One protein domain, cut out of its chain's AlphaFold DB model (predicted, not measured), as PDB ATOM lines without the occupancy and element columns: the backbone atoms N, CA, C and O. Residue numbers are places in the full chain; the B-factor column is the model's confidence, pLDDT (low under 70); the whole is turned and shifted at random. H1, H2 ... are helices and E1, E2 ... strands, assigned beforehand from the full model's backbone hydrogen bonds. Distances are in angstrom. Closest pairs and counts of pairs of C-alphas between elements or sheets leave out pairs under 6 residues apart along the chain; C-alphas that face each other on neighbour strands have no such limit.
ATOM      1  N   VAL A  52      97.625 155.424 201.866       95.25
ATOM      2  CA  VAL A  52      97.746 155.244 200.422       95.25
ATOM      3  C   VAL A  52      96.413 154.721 199.908       95.25
ATOM      4  O   VAL A  52      95.845 153.794 200.479       95.25
ATOM      5  N   TRP A  53      95.915 155.321 198.838       96.50
ATOM      6  CA  TRP A  53      94.651 154.980 198.208       96.50
ATOM      7  C   TRP A  53      94.887 154.523 196.774       96.50
ATOM      8  O   TRP A  53      95.607 155.184 196.021       96.50
ATOM      9  N   ASP A  54      94.228 153.432 196.405       96.62
ATOM     10  CA  ASP A  54      93.899 153.103 195.026       96.62
ATOM     11  C   ASP A  54      92.522 153.694 194.723       96.62
ATOM     12  O   ASP A  54      91.519 153.356 195.354       96.62
ATOM     13  N   THR A  55      92.471 154.612 193.766       95.69
ATOM     14  CA  THR A  55      91.221 155.268 193.352       95.69
ATOM     15  C   THR A  55      90.290 154.326 192.586       95.69
ATOM     16  O   THR A  55      89.129 154.667 192.371       95.69
ATOM     17  N   VAL A  56      90.774 153.132 192.208       95.12
ATOM     18  CA  VAL A  56      90.089 152.064 191.457       95.12
ATOM     19  C   VAL A  56      89.727 152.443 190.017       95.12
ATOM     20  O   VAL A  56      89.719 151.581 189.143       95.12
ATOM     21  N   ALA A  57      89.481 153.721 189.746       92.94
ATOM     22  CA  ALA A  57      89.274 154.287 188.425       92.94
ATOM     23  C   ALA A  57      90.200 155.489 188.216       92.94
ATOM     24  O   ALA A  57      90.464 156.254 189.139       92.94
ATOM     25  N   HIS A  58      90.670 155.677 186.986       92.38
ATOM     26  CA  HIS A  58      91.511 156.819 186.643       92.38
ATOM     27  C   HIS A  58      90.746 158.143 186.750       92.38
ATOM     28  O   HIS A  58      89.566 158.232 186.398       92.38
ATOM     29  N   PHE A  59      91.442 159.197 187.169       90.44
ATOM     30  CA  PHE A  59      90.917 160.549 187.144       90.44
ATOM     31  C   PHE A  59      90.684 161.011 185.703       90.44
ATOM     32  O   PHE A  59      91.565 160.920 184.839       90.44
ATOM     33  N   ALA A  60      89.499 161.584 185.479       87.12
ATOM     34  CA  ALA A  60      89.214 162.452 184.341       87.12
ATOM     35  C   ALA A  60      89.941 163.800 184.517       87.12
ATOM     36  O   ALA A  60      90.860 163.912 185.313       87.12
ATOM     37  N   ASP A  61      89.542 164.864 183.821       83.38
ATOM     38  CA  ASP A  61      90.314 166.117 183.774       83.38
ATOM     39  C   ASP A  61      90.430 166.924 185.071       83.38
ATOM     40  O   ASP A  61      91.258 167.838 185.155       83.38
ATOM     41  N   THR A  62      89.653 166.580 186.087       80.06
ATOM     42  CA  THR A  62      89.694 167.217 187.401       80.06
ATOM     43  C   THR A  62      89.873 166.169 188.482       80.06
ATOM     44  O   THR A  62      89.165 165.164 188.500       80.06
ATOM     45  N   VAL A  63      90.784 166.436 189.411       81.06
ATOM     46  CA  VAL A  63      91.015 165.583 190.575       81.06
ATOM     47  C   VAL A  63      90.244 166.153 191.762       81.06
ATOM     48  O   VAL A  63      90.545 167.258 192.216       81.06
ATOM     49  N   ASP A  64      89.293 165.384 192.289       79.31
ATOM     50  CA  ASP A  64      88.656 165.651 193.579       79.31
ATOM     51  C   ASP A  64      89.104 164.601 194.605       79.31
ATOM     52  O   ASP A  64      88.606 163.482 194.631       79.31
ATOM     53  N   VAL A  65      90.080 164.959 195.446       79.88
ATOM     54  CA  VAL A  65      90.601 164.066 196.503       79.88
ATOM     55  C   VAL A  65      89.736 164.089 197.768       79.88
ATOM     56  O   VAL A  65      89.924 163.265 198.666       79.88
ATOM     57  N   ALA A  66      88.792 165.027 197.876       80.06
ATOM     58  CA  ALA A  66      87.870 165.056 199.007       80.06
ATOM     59  C   ALA A  66      86.854 163.920 198.910       80.06
ATOM     60  O   ALA A  66      86.534 163.274 199.912       80.06
ATOM     61  N   ASN A  67      86.382 163.661 197.692       83.50
ATOM     62  CA  ASN A  67      85.466 162.580 197.404       83.50
ATOM     63  C   ASN A  67      86.210 161.255 197.191       83.50
ATOM     64  O   ASN A  67      86.637 160.921 196.091       83.50
ATOM     65  N   LYS A  68      86.320 160.473 198.266       89.50
ATOM     66  CA  LYS A  68      86.956 159.143 198.261       89.50
ATOM     67  C   LYS A  68      85.967 158.008 198.012       89.50
ATOM     68  O   LYS A  68      86.264 156.849 198.301       89.50
ATOM     69  N   VAL A  69      84.755 158.322 197.553       89.31
ATOM     70  CA  VAL A  69      83.742 157.304 197.269       89.31
ATOM     71  C   VAL A  69      84.282 156.359 196.196       89.31
ATOM     72  O   VAL A  69      84.704 156.787 195.126       89.31
ATOM     73  N   GLY A  70      84.281 155.061 196.503       90.19
ATOM     74  CA  GLY A  70      84.776 154.014 195.606       90.19
ATOM     75  C   GLY A  70      86.284 153.763 195.671       90.19
ATOM     76  O   GLY A  70      86.746 152.790 195.081       90.19
ATOM     77  N   TRP A  71      87.045 154.571 196.415       95.25
ATOM     78  CA  TRP A  71      88.479 154.348 196.587       95.25
ATOM     79  C   TRP A  71      88.730 153.238 197.603       95.25
ATOM     80  O   TRP A  71      87.984 153.065 198.570       95.25
ATOM     81  N   LYS A  72      89.819 152.502 197.402       95.88
ATOM     82  CA  LYS A  72      90.265 151.434 198.290       95.88
ATOM     83  C   LYS A  72      91.553 151.854 198.990       95.88
ATOM     84  O   LYS A  72      92.494 152.269 198.315       95.88
ATOM     85  N   PRO A  73      91.633 151.756 200.326       94.75
ATOM     86  CA  PRO A  73      92.904 151.940 201.004       94.75
ATOM     87  C   PRO A  73      93.828 150.777 200.636       94.75
ATOM     88  O   PRO A  73      93.420 149.613 200.663       94.75
ATOM     89  N   VAL A  74      95.073 151.092 200.292       94.38
ATOM     90  CA  VAL A  74      96.111 150.082 200.093       94.38
ATOM     91  C   VAL A  74      96.506 149.541 201.469       94.38
ATOM     92  O   VAL A  74      96.783 150.342 202.369       94.38
ATOM     93  N   PRO A  75      96.528 148.211 201.670       90.88
ATOM     94  CA  PRO A  75      96.945 147.629 202.937       90.88
ATOM     95  C   PRO A  75      98.357 148.077 203.318       90.88
ATOM     96  O   PRO A  75      99.268 148.063 202.495       90.88
ATOM     97  N   THR A  76      98.545 148.449 204.583       87.69
ATOM     98  CA  THR A  76      99.870 148.790 205.124       87.69
ATOM     99  C   THR A  76     100.771 147.568 205.253       87.69
ATOM    100  O   THR A  76     101.990 147.700 205.199       87.69
ATOM    101  N   ASP A  77     100.168 146.389 205.413       88.19
ATOM    102  CA  ASP A  77     100.849 145.104 205.398       88.19
ATOM    103  C   ASP A  77     100.409 144.292 204.175       88.19
ATOM    104  O   ASP A  77      99.328 143.696 204.151       88.19
ATOM    105  N   LEU A  78     101.255 144.277 203.143       89.25
ATOM    106  CA  LEU A  78     101.002 143.533 201.909       89.25
ATOM    107  C   LEU A  78     101.124 142.017 202.100       89.25
ATOM    108  O   LEU A  78     100.625 141.270 201.263       89.25
ATOM    109  N   LEU A  79     101.709 141.546 203.208       89.12
ATOM    110  CA  LEU A  79     101.731 140.122 203.545       89.12
ATOM    111  C   LEU A  79     100.310 139.576 203.738       89.12
ATOM    112  O   LEU A  79     100.047 138.414 203.455       89.12
ATOM    113  N   THR A  80      99.366 140.420 204.155       87.06
ATOM    114  CA  THR A  80      97.948 140.037 204.278       87.06
ATOM    115  C   THR A  80      97.287 139.701 202.942       87.06
ATOM    116  O   THR A  80      96.232 139.071 202.924       87.06
ATOM    117  N   LEU A  81      97.902 140.094 201.823       87.94
ATOM    118  CA  LEU A  81      97.464 139.738 200.473       87.94
ATOM    119  C   LEU A  81      98.024 138.385 200.019       87.94
ATOM    120  O   LEU A  81      97.688 137.916 198.927       87.94
ATOM    121  N   GLU A  82      98.888 137.762 200.823       90.38
ATOM    122  CA  GLU A  82      99.394 136.431 200.547       90.38
ATOM    123  C   GLU A  82      98.293 135.376 200.638       90.38
ATOM    124  O   GLU A  82      97.428 135.424 201.507       90.38
ATOM    125  N   ALA A  83      98.354 134.374 199.755       90.38
ATOM    126  CA  ALA A  83      97.460 133.218 199.854       90.38
ATOM    127  C   ALA A  83      97.713 132.416 201.147       90.38
ATOM    128  O   ALA A  83      96.787 131.822 201.692       90.38
ATOM    129  N   ASP A  84      98.961 132.418 201.627       90.31
ATOM    130  CA  ASP A  84      99.392 131.797 202.882       90.31
ATOM    131  C   ASP A  84     100.426 132.706 203.587       90.31
ATOM    132  O   ASP A  84     101.637 132.556 203.382       90.31
ATOM    133  N   PRO A  85      99.964 133.689 204.386       91.38
ATOM    134  CA  PRO A  85     100.842 134.652 205.050       91.38
ATOM    135  C   PRO A  85     101.872 134.021 206.006       91.38
ATOM    136  O   PRO A  85     103.036 134.421 205.938       91.38
ATOM    137  N   PRO A  86     101.531 133.032 206.866       91.25
ATOM    138  CA  PRO A  86     102.521 132.375 207.726       91.25
ATOM    139  C   PRO A  86     103.651 131.697 206.949       91.25
ATOM    140  O   PRO A  86     104.816 131.783 207.349       91.25
ATOM    141  N   LYS A  87     103.324 131.045 205.826       91.31
ATOM    142  CA  LYS A  87     104.331 130.432 204.958       91.31
ATOM    143  C   LYS A  87     105.229 131.484 204.314       91.31
ATOM    144  O   LYS A  87     106.444 131.331 204.364       91.31
ATOM    145  N   ALA A  88     104.648 132.548 203.759       90.56
ATOM    146  CA  ALA A  88     105.407 133.638 203.150       90.56
ATOM    147  C   ALA A  88     106.330 134.339 204.167       90.56
ATOM    148  O   ALA A  88     107.493 134.589 203.871       90.56
ATOM    149  N   ALA A  89     105.857 134.573 205.396       88.62
ATOM    150  CA  ALA A  89     106.655 135.175 206.468       88.62
ATOM    151  C   ALA A  89     107.858 134.322 206.904       88.62
ATOM    152  O   ALA A  89     108.833 134.854 207.431       88.62
ATOM    153  N   SER A  90     107.767 133.002 206.728       91.25
ATOM    154  CA  SER A  90     108.794 132.048 207.160       91.25
ATOM    155  C   SER A  90     109.798 131.705 206.054       91.25
ATOM    156  O   SER A  90     110.761 130.984 206.316       91.25
ATOM    157  N   ASP A  91     109.580 132.184 204.826       90.62
ATOM    158  CA  ASP A  91     110.453 131.922 203.685       90.62
ATOM    159  C   ASP A  91     111.597 132.956 203.636       90.62
ATOM    160  O   ASP A  91     111.351 134.142 203.402       90.62
ATOM    161  N   PRO A  92     112.867 132.548 203.827       87.56
ATOM    162  CA  PRO A  92     114.006 133.466 203.802       87.56
ATOM    163  C   PRO A  92     114.258 134.094 202.421       87.56
ATOM    164  O   PRO A  92     115.010 135.064 202.330       87.56
ATOM    165  N   GLY A  93     113.671 133.546 201.353       88.94
ATOM    166  CA  GLY A  93     113.727 134.090 199.998       88.94
ATOM    167  C   GLY A  93     112.544 134.989 199.632       88.94
ATOM    168  O   GLY A  93     112.467 135.443 198.491       88.94
ATOM    169  N   TYR A  94     111.608 135.235 200.550       84.75
ATOM    170  CA  TYR A  94     110.430 136.047 200.269       84.75
ATOM    171  C   TYR A  94     110.728 137.548 200.397       84.75
ATOM    172  O   TYR A  94     111.200 138.029 201.426       84.75
ATOM    173  N   TYR A  95     110.411 138.303 199.343       82.38
ATOM    174  CA  TYR A  95     110.690 139.743 199.239       82.38
ATOM    175  C   TYR A  95     109.441 140.630 199.325       82.38
ATOM    176  O   TYR A  95     109.520 141.832 199.073       82.38
ATOM    177  N   GLY A  96     108.294 140.069 199.710       83.62
ATOM    178  CA  GLY A  96     107.029 140.799 199.721       83.62
ATOM    179  C   GLY A  96     106.245 140.657 198.417       83.62
ATOM    180  O   GLY A  96     106.774 140.253 197.380       83.62
ATOM    181  N   ARG A  97     104.965 141.022 198.481       84.62
ATOM    182  CA  ARG A  97     104.084 141.125 197.320       84.62
ATOM    183  C   ARG A  97     104.082 142.554 196.793       84.62
ATOM    184  O   ARG A  97     104.081 143.506 197.571       84.62
ATOM    185  N   GLU A  98     104.029 142.708 195.477       88.94
ATOM    186  CA  GLU A  98     103.764 144.005 194.856       88.94
ATOM    187  C   GLU A  98     102.263 144.314 194.889       88.94
ATOM    188  O   GLU A  98     101.425 143.423 194.729       88.94
ATOM    189  N   TYR A  99     101.917 145.588 195.079       91.56
ATOM    190  CA  TYR A  99     100.545 146.068 194.936       91.56
ATOM    191  C   TYR A  99     100.377 146.751 193.579       91.56
ATOM    192  O   TYR A  99     101.006 147.775 193.307       91.56
ATOM    193  N   SER A 100      99.510 146.201 192.732       93.00
ATOM    194  CA  SER A 100      99.156 146.808 191.449       93.00
ATOM    195  C   SER A 100      97.925 147.697 191.612       93.00
ATOM    196  O   SER A 100      96.840 147.208 191.921       93.00
ATOM    197  N   PHE A 101      98.099 148.999 191.388       95.25
ATOM    198  CA  PHE A 101      97.001 149.963 191.398       95.25
ATOM    199  C   PHE A 101      96.093 149.744 190.187       95.25
ATOM    200  O   PHE A 101      96.574 149.592 189.064       95.25
ATOM    201  N   THR A 102      94.783 149.747 190.420       95.94
ATOM    202  CA  THR A 102      93.781 149.658 189.351       95.94
ATOM    203  C   THR A 102      93.517 151.034 188.747       95.94
ATOM    204  O   THR A 102      93.404 151.165 187.531       95.94
ATOM    205  N   GLY A 103      93.422 152.061 189.595       95.25
ATOM    206  CA  GLY A 103      93.261 153.448 189.183       95.25
ATOM    207  C   GLY A 103      94.540 154.266 189.356       95.25
ATOM    208  O   GLY A 103      95.666 153.788 189.238       95.25
ATOM    209  N   ASP A 104      94.343 155.543 189.650       95.50
ATOM    210  CA  ASP A 104      95.386 156.451 190.111       95.50
ATOM    211  C   ASP A 104      95.719 156.244 191.595       95.50
ATOM    212  O   ASP A 104      94.899 155.741 192.369       95.50
ATOM    213  N   ALA A 105      96.921 156.669 191.994       96.25
ATOM    214  CA  ALA A 105      97.407 156.525 193.361       96.25
ATOM    215  C   ALA A 105      97.352 157.862 194.107       96.25
ATOM    216  O   ALA A 105      97.820 158.890 193.609       96.25
ATOM    217  N   VAL A 106      96.831 157.848 195.332       95.31
ATOM    218  CA  VAL A 106      96.827 159.026 196.209       95.31
ATOM    219  C   VAL A 106      97.474 158.683 197.538       95.31
ATOM    220  O   VAL A 106      97.037 157.776 198.232       95.31
ATOM    221  N   VAL A 107      98.501 159.437 197.916       94.56
ATOM    222  CA  VAL A 107      99.152 159.341 199.222       94.56
ATOM    223  C   VAL A 107      98.809 160.589 200.005       94.56
ATOM    224  O   VAL A 107      99.139 161.697 199.593       94.56
ATOM    225  N   GLU A 108      98.161 160.445 201.146       91.81
ATOM    226  CA  GLU A 108      97.801 161.593 201.968       91.81
ATOM    227  C   GLU A 108      98.174 161.400 203.426       91.81
ATOM    228  O   GLU A 108      98.308 160.289 203.931       91.81
ATOM    229  N   ASN A 109      98.302 162.526 204.112       89.88
ATOM    230  CA  ASN A 109      98.327 162.577 205.559       89.88
ATOM    231  C   ASN A 109      97.393 163.692 206.053       89.88
ATOM    232  O   ASN A 109      96.490 164.145 205.338       89.88
ATOM    233  N   ARG A 110      97.588 164.146 207.295       85.56
ATOM    234  CA  ARG A 110      96.786 165.223 207.894       85.56
ATOM    235  C   ARG A 110      96.899 166.574 207.171       85.56
ATOM    236  O   ARG A 110      95.951 167.346 207.204       85.56
ATOM    237  N   SER A 111      98.033 166.866 206.534       85.69
ATOM    238  CA  SER A 111      98.360 168.208 206.024       85.69
ATOM    239  C   SER A 111      98.512 168.274 204.511       85.69
ATOM    240  O   SER A 111      98.404 169.363 203.949       85.69
ATOM    241  N   VAL A 112      98.777 167.152 203.845       89.38
ATOM    242  CA  VAL A 112      99.002 167.111 202.397       89.38
ATOM    243  C   VAL A 112      98.346 165.899 201.749       89.38
ATOM    244  O   VAL A 112      98.125 164.878 202.401       89.38
ATOM    245  N   ALA A 113      98.074 166.022 200.454       92.12
ATOM    246  CA  ALA A 113      97.737 164.920 199.565       92.12
ATOM    247  C   ALA A 113      98.607 165.005 198.306       92.12
ATOM    248  O   ALA A 113      98.628 166.034 197.631       92.12
ATOM    249  N   ALA A 114      99.332 163.936 198.005       94.12
ATOM    250  CA  ALA A 114     100.067 163.737 196.769       94.12
ATOM    251  C   ALA A 114      99.264 162.800 195.864       94.12
ATOM    252  O   ALA A 114      98.894 161.704 196.270       94.12
ATOM    253  N   VAL A 115      98.995 163.242 194.642       94.19
ATOM    254  CA  VAL A 115      98.197 162.519 193.654       94.19
ATOM    255  C   VAL A 115      99.092 162.163 192.487       94.19
ATOM    256  O   VAL A 115      99.591 163.064 191.815       94.19
ATOM    257  N   PHE A 116      99.280 160.873 192.235       94.88
ATOM    258  CA  PHE A 116      99.856 160.386 190.993       94.88
ATOM    259  C   PHE A 116      98.738 160.113 189.993       94.88
ATOM    260  O   PHE A 116      97.925 159.216 190.182       94.88
ATOM    261  N   TRP A 117      98.721 160.900 188.925       91.88
ATOM    262  CA  TRP A 117      97.742 160.811 187.856       91.88
ATOM    263  C   TRP A 117      98.379 160.127 186.651       91.88
ATOM    264  O   TRP A 117      99.090 160.752 185.854       91.88
ATOM    265  N   SER A 118      98.135 158.823 186.554       90.56
ATOM    266  CA  SER A 118      98.768 157.904 185.608       90.56
ATOM    267  C   SER A 118      98.538 158.320 184.158       90.56
ATOM    268  O   SER A 118      99.501 158.460 183.406       90.56
ATOM    269  N   ALA A 119      97.294 158.644 183.788       88.50
ATOM    270  CA  ALA A 119      96.923 159.057 182.433       88.50
ATOM    271  C   ALA A 119      97.677 160.309 181.948       88.50
ATOM    272  O   ALA A 119      97.873 160.493 180.748       88.50
ATOM    273  N   LYS A 120      98.117 161.173 182.873       88.06
ATOM    274  CA  LYS A 120      98.881 162.392 182.564       88.06
ATOM    275  C   LYS A 120     100.366 162.288 182.923       88.06
ATOM    276  O   LYS A 120     101.095 163.251 182.701       88.06
ATOM    277  N   GLY A 121     100.822 161.163 183.483       89.31
ATOM    278  CA  GLY A 121     102.212 160.969 183.913       89.31
ATOM    279  C   GLY A 121     102.710 162.055 184.875       89.31
ATOM    280  O   GLY A 121     103.858 162.499 184.770       89.31
ATOM    281  N   ARG A 122     101.837 162.536 185.770       90.81
ATOM    282  CA  ARG A 122     102.105 163.685 186.650       90.81
ATOM    283  C   ARG A 122     101.847 163.361 188.112       90.81
ATOM    284  O   ARG A 122     100.940 162.602 188.436       90.81
ATOM    285  N   VAL A 123     102.602 164.010 188.991       92.69
ATOM    286  CA  VAL A 123     102.356 164.024 190.434       92.69
ATOM    287  C   VAL A 123     101.987 165.437 190.851       92.69
ATOM    288  O   VAL A 123     102.694 166.386 190.522       92.69
ATOM    289  N   VAL A 124     100.897 165.598 191.593       91.81
ATOM    290  CA  VAL A 124     100.470 166.897 192.123       91.81
ATOM    291  C   VAL A 124     100.368 166.815 193.635       91.81
ATOM    292  O   VAL A 124      99.719 165.917 194.160       91.81
ATOM    293  N   ILE A 125     100.994 167.756 194.337       92.44
ATOM    294  CA  ILE A 125     100.917 167.863 195.794       92.44
ATOM    295  C   ILE A 125      99.990 169.020 196.151       92.44
ATOM    296  O   ILE A 125     100.195 170.152 195.708       92.44
ATOM    297  N   TYR A 126      99.006 168.746 196.994       90.00
ATOM    298  CA  TYR A 126      98.048 169.708 197.524       90.00
ATOM    299  C   TYR A 126      98.217 169.848 199.033       90.00
ATOM    300  O   TYR A 126      98.478 168.861 199.727       90.00
ATOM    301  N   SER A 127      98.031 171.060 199.559       88.19
ATOM    302  CA  SER A 127      97.811 171.239 200.992       88.19
ATOM    303  C   SER A 127      96.384 170.835 201.343       88.19
ATOM    304  O   SER A 127      95.470 170.969 200.533       88.19
ATOM    305  N   LYS A 128      96.173 170.350 202.561       84.12
ATOM    306  CA  LYS A 128      94.843 170.148 203.136       84.12
ATOM    307  C   LYS A 128      94.584 171.298 204.101       84.12
ATOM    308  O   LYS A 128      95.451 171.633 204.908       84.12
ATOM    309  N   ALA A 129      93.420 171.936 203.995       71.62
ATOM    310  CA  ALA A 129      93.004 172.893 205.011       71.62
ATOM    311  C   ALA A 129      92.828 172.126 206.330       71.62
ATOM    312  O   ALA A 129      92.171 171.084 206.352       71.62
ATOM    313  N   ASN A 130      93.447 172.602 207.414       56.38
ATOM    314  CA  ASN A 130      93.231 172.005 208.728       56.38
ATOM    315  C   ASN A 130      91.733 172.095 209.035       56.38
ATOM    316  O   ASN A 130      91.182 173.197 209.046       56.38
ATOM    317  N   ALA A 131      91.087 170.951 209.268       52.34
ATOM    318  CA  ALA A 131      89.729 170.927 209.791       52.34
ATOM    319  C   ALA A 131      89.713 171.777 211.067       52.34
ATOM    320  O   ALA A 131      90.457 171.508 212.013       52.34
ATOM    321  N   SER A 132      88.955 172.871 211.047       44.78
ATOM    322  CA  SER A 132      88.835 173.765 212.194       44.78
ATOM    323  C   SER A 132      88.253 172.997 213.395       44.78
ATOM    324  O   SER A 132      87.494 172.047 213.184       44.78
ATOM    325  N   PRO A 133      88.582 173.375 214.646       41.66
ATOM    326  CA  PRO A 133      87.991 172.764 215.837       41.66
ATOM    327  C   PRO A 133      86.454 172.816 215.800       41.66
ATOM    328  O   PRO A 133      85.894 173.743 215.203       41.66
ATOM    329  N   ASN A 141      83.518 173.020 202.166       42.91
ATOM    330  CA  ASN A 141      84.522 172.683 201.172       42.91
ATOM    331  C   ASN A 141      85.642 171.959 201.917       42.91
ATOM    332  O   ASN A 141      86.690 172.518 202.222       42.91
ATOM    333  N   THR A 142      85.431 170.671 202.181       44.81
ATOM    334  CA  THR A 142      86.523 169.732 202.492       44.81
ATOM    335  C   THR A 142      87.295 169.359 201.215       44.81
ATOM    336  O   THR A 142      87.936 168.320 201.163       44.81
ATOM    337  N   GLY A 143      87.208 170.202 200.177       53.09
ATOM    338  CA  GLY A 143      87.966 170.137 198.938       53.09
ATOM    339  C   GLY A 143      89.439 170.408 199.204       53.09
ATOM    340  O   GLY A 143      89.787 171.155 200.118       53.09
ATOM    341  N   LEU A 144      90.304 169.781 198.411       61.09
ATOM    342  CA  LEU A 144      91.736 170.065 198.363       61.09
ATOM    343  C   LEU A 144      92.042 171.551 198.597       61.09
ATOM    344  O   LEU A 144      91.432 172.433 197.993       61.09
ATOM    345  N   GLY A 145      93.017 171.821 199.462       66.56
ATOM    346  CA  GLY A 145      93.569 173.157 199.609       66.56
ATOM    347  C   GLY A 145      94.414 173.546 198.394       66.56
ATOM    348  O   GLY A 145      94.302 173.009 197.290       66.56
ATOM    349  N   ARG A 146      95.305 174.515 198.588       79.19
ATOM    350  CA  ARG A 146      96.126 175.057 197.505       79.19
ATOM    351  C   ARG A 146      97.048 173.976 196.930       79.19
ATOM    352  O   ARG A 146      97.771 173.309 197.672       79.19
ATOM    353  N   LYS A 147      97.099 173.867 195.599       87.69
ATOM    354  CA  LYS A 147      98.169 173.145 194.900       87.69
ATOM    355  C   LYS A 147      99.519 173.738 195.314       87.69
ATOM    356  O   LYS A 147      99.755 174.932 195.137       87.69
ATOM    357  N   ILE A 148     100.377 172.906 195.890       88.44
ATOM    358  CA  ILE A 148     101.708 173.288 196.359       88.44
ATOM    359  C   ILE A 148     102.709 173.141 195.219       88.44
ATOM    360  O   ILE A 148     103.484 174.055 194.960       88.44
ATOM    361  N   LEU A 149     102.692 171.984 194.554       90.31
ATOM    362  CA  LEU A 149     103.718 171.603 193.591       90.31
ATOM    363  C   LEU A 149     103.163 170.619 192.560       90.31
ATOM    364  O   LEU A 149     102.207 169.891 192.830       90.31
ATOM    365  N   GLU A 150     103.766 170.604 191.376       90.31
ATOM    366  CA  GLU A 150     103.498 169.623 190.329       90.31
ATOM    367  C   GLU A 150     104.808 169.136 189.725       90.31
ATOM    368  O   GLU A 150     105.713 169.926 189.466       90.31
ATOM    369  N   PHE A 151     104.862 167.832 189.483       87.88
ATOM    370  CA  PHE A 151     105.924 167.144 188.776       87.88
ATOM    371  C   PHE A 151     105.329 166.446 187.561       87.88
ATOM    372  O   PHE A 151     104.249 165.863 187.636       87.88
ATOM    373  N   THR A 152     106.065 166.444 186.462       87.12
ATOM    374  CA  THR A 152     105.741 165.669 185.263       87.12
ATOM    375  C   THR A 152     106.928 164.788 184.937       87.12
ATOM    376  O   THR A 152     108.069 165.251 185.029       87.12
ATOM    377  N   ALA A 153     106.679 163.538 184.553       77.25
ATOM    378  CA  ALA A 153     107.751 162.654 184.123       77.25
ATOM    379  C   ALA A 153     108.537 163.296 182.968       77.25
ATOM    380  O   ALA A 153     107.963 163.760 181.978       77.25
ATOM    381  N   LEU A 154     109.864 163.335 183.099       74.00
ATOM    382  CA  LEU A 154     110.732 163.834 182.043       74.00
ATOM    383  C   LEU A 154     110.743 162.812 180.900       74.00
ATOM    384  O   LEU A 154     111.264 161.709 181.056       74.00
ATOM    385  N   GLN A 155     110.185 163.169 179.742       68.38
ATOM    386  CA  GLN A 155     110.263 162.304 178.566       68.38
ATOM    387  C   GLN A 155     111.668 162.345 177.965       68.38
ATOM    388  O   GLN A 155     112.066 163.314 177.312       68.38
ATOM    389  N   THR A 156     112.418 161.263 178.136       71.56
ATOM    390  CA  THR A 156     113.718 161.094 177.494       71.56
ATOM    391  C   THR A 156     113.535 160.574 176.073       71.56
ATOM    392  O   THR A 156     113.434 159.373 175.846       71.56
ATOM    393  N   LYS A 157     113.467 161.486 175.098       68.44
ATOM    394  CA  LYS A 157     113.131 161.155 173.700       68.44
ATOM    395  C   LYS A 157     114.158 160.273 172.971       68.44
ATOM    396  O   LYS A 157     113.820 159.716 171.935       68.44
ATOM    397  N   THR A 158     115.395 160.155 173.463       63.88
ATOM    398  CA  THR A 158     116.481 159.539 172.667       63.88
ATOM    399  C   THR A 158     117.627 158.900 173.455       63.88
ATOM    400  O   THR A 158     118.414 158.166 172.862       63.88
ATOM    401  N   ARG A 159     117.769 159.149 174.764       63.75
ATOM    402  CA  ARG A 159     118.815 158.537 175.606       63.75
ATOM    403  C   ARG A 159     118.295 158.298 177.022       63.75
ATOM    404  O   ARG A 159     117.600 159.179 177.518       63.75
ATOM    405  N   PRO A 160     118.651 157.184 177.685       66.12
ATOM    406  CA  PRO A 160     118.336 156.978 179.096       66.12
ATOM    407  C   PRO A 160     118.804 158.172 179.941       66.12
ATOM    408  O   PRO A 160     119.932 158.642 179.770       66.12
ATOM    409  N   ALA A 161     117.948 158.677 180.834       72.69
ATOM    410  CA  ALA A 161     118.373 159.673 181.814       72.69
ATOM    411  C   ALA A 161     119.350 159.033 182.807       72.69
ATOM    412  O   ALA A 161     119.156 157.900 183.244       72.69
ATOM    413  N   SER A 162     120.390 159.779 183.171       69.31
ATOM    414  CA  SER A 162     121.345 159.409 184.210       69.31
ATOM    415  C   SER A 162     121.177 160.370 185.380       69.31
ATOM    416  O   SER A 162     121.256 161.587 185.203       69.31
ATOM    417  N   ILE A 163     120.922 159.819 186.568       71.50
ATOM    418  CA  ILE A 163     120.982 160.559 187.826       71.50
ATOM    419  C   ILE A 163     122.382 160.324 188.382       71.50
ATOM    420  O   ILE A 163     122.706 159.233 188.840       71.50
ATOM    421  N   SER A 164     123.238 161.337 188.287       78.06
ATOM    422  CA  SER A 164     124.641 161.241 188.702       78.06
ATOM    423  C   SER A 164     124.861 161.563 190.181       78.06
ATOM    424  O   SER A 164     125.945 161.301 190.702       78.06
ATOM    425  N   ARG A 165     123.856 162.128 190.862       56.19
ATOM    426  CA  ARG A 165     123.872 162.414 192.299       56.19
ATOM    427  C   ARG A 165     122.486 162.197 192.890       56.19
ATOM    428  O   ARG A 165     121.526 162.818 192.442       56.19
ATOM    429  N   CYS A 166     122.422 161.348 193.902       52.22
ATOM    430  CA  CYS A 166     121.336 161.330 194.870       52.22
ATOM    431  C   CYS A 166     121.939 161.903 196.155       52.22
ATOM    432  O   CYS A 166     122.915 161.341 196.652       52.22
ATOM    433  N   GLU A 167     121.443 163.053 196.605       51.84
ATOM    434  CA  GLU A 167     121.837 163.661 197.887       51.84
ATOM    435  C   GLU A 167     121.011 163.091 199.044       51.84
ATOM    436  O   GLU A 167     119.819 162.770 198.814       51.84
TER     437      GLU A 167
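This is residues 52 to 133 and 141 to 167 of the 167 residues of an uncharacterized protein of Verrucomicrobia bacterium (UniProt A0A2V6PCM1). With little regular structure, a twisted antiparallel sheet, E1 to E5 in order, has a long loop reaching to helices H1 and H2; residues 156 to 167 stick out. Of 109 printed residues, 35 are in named elements, class mixed. It is loose, radius of gyration of the C-alphas 17.6 A, spanning 48 by 47 by 30 A.

E1, residues 52 to 54, precedes H1, 78 to 81, and H2, 85 to 90, neither on the sheet. H2 has every O i to N i+4 pair within range. E2, 105 to 108, E3, 112 to 117, and E4, 122 to 127, form a meander, two successive antiparallel hairpins; E5, 147 to 152, neighbours E4. N 53, 107, 115 and 123 stand 2.8 A from O 106, 114, 124 and 151 respectively, within hydrogen-bond range.

E1 begins at C-alpha 52, (97.746, 155.244, 200.422); E5 ends at C-alpha 152, (105.741, 165.669, 185.263).

Residues 134 to 140 are cut, a 15.1 A gap between C-alphas; 18 residues have pLDDT under 70.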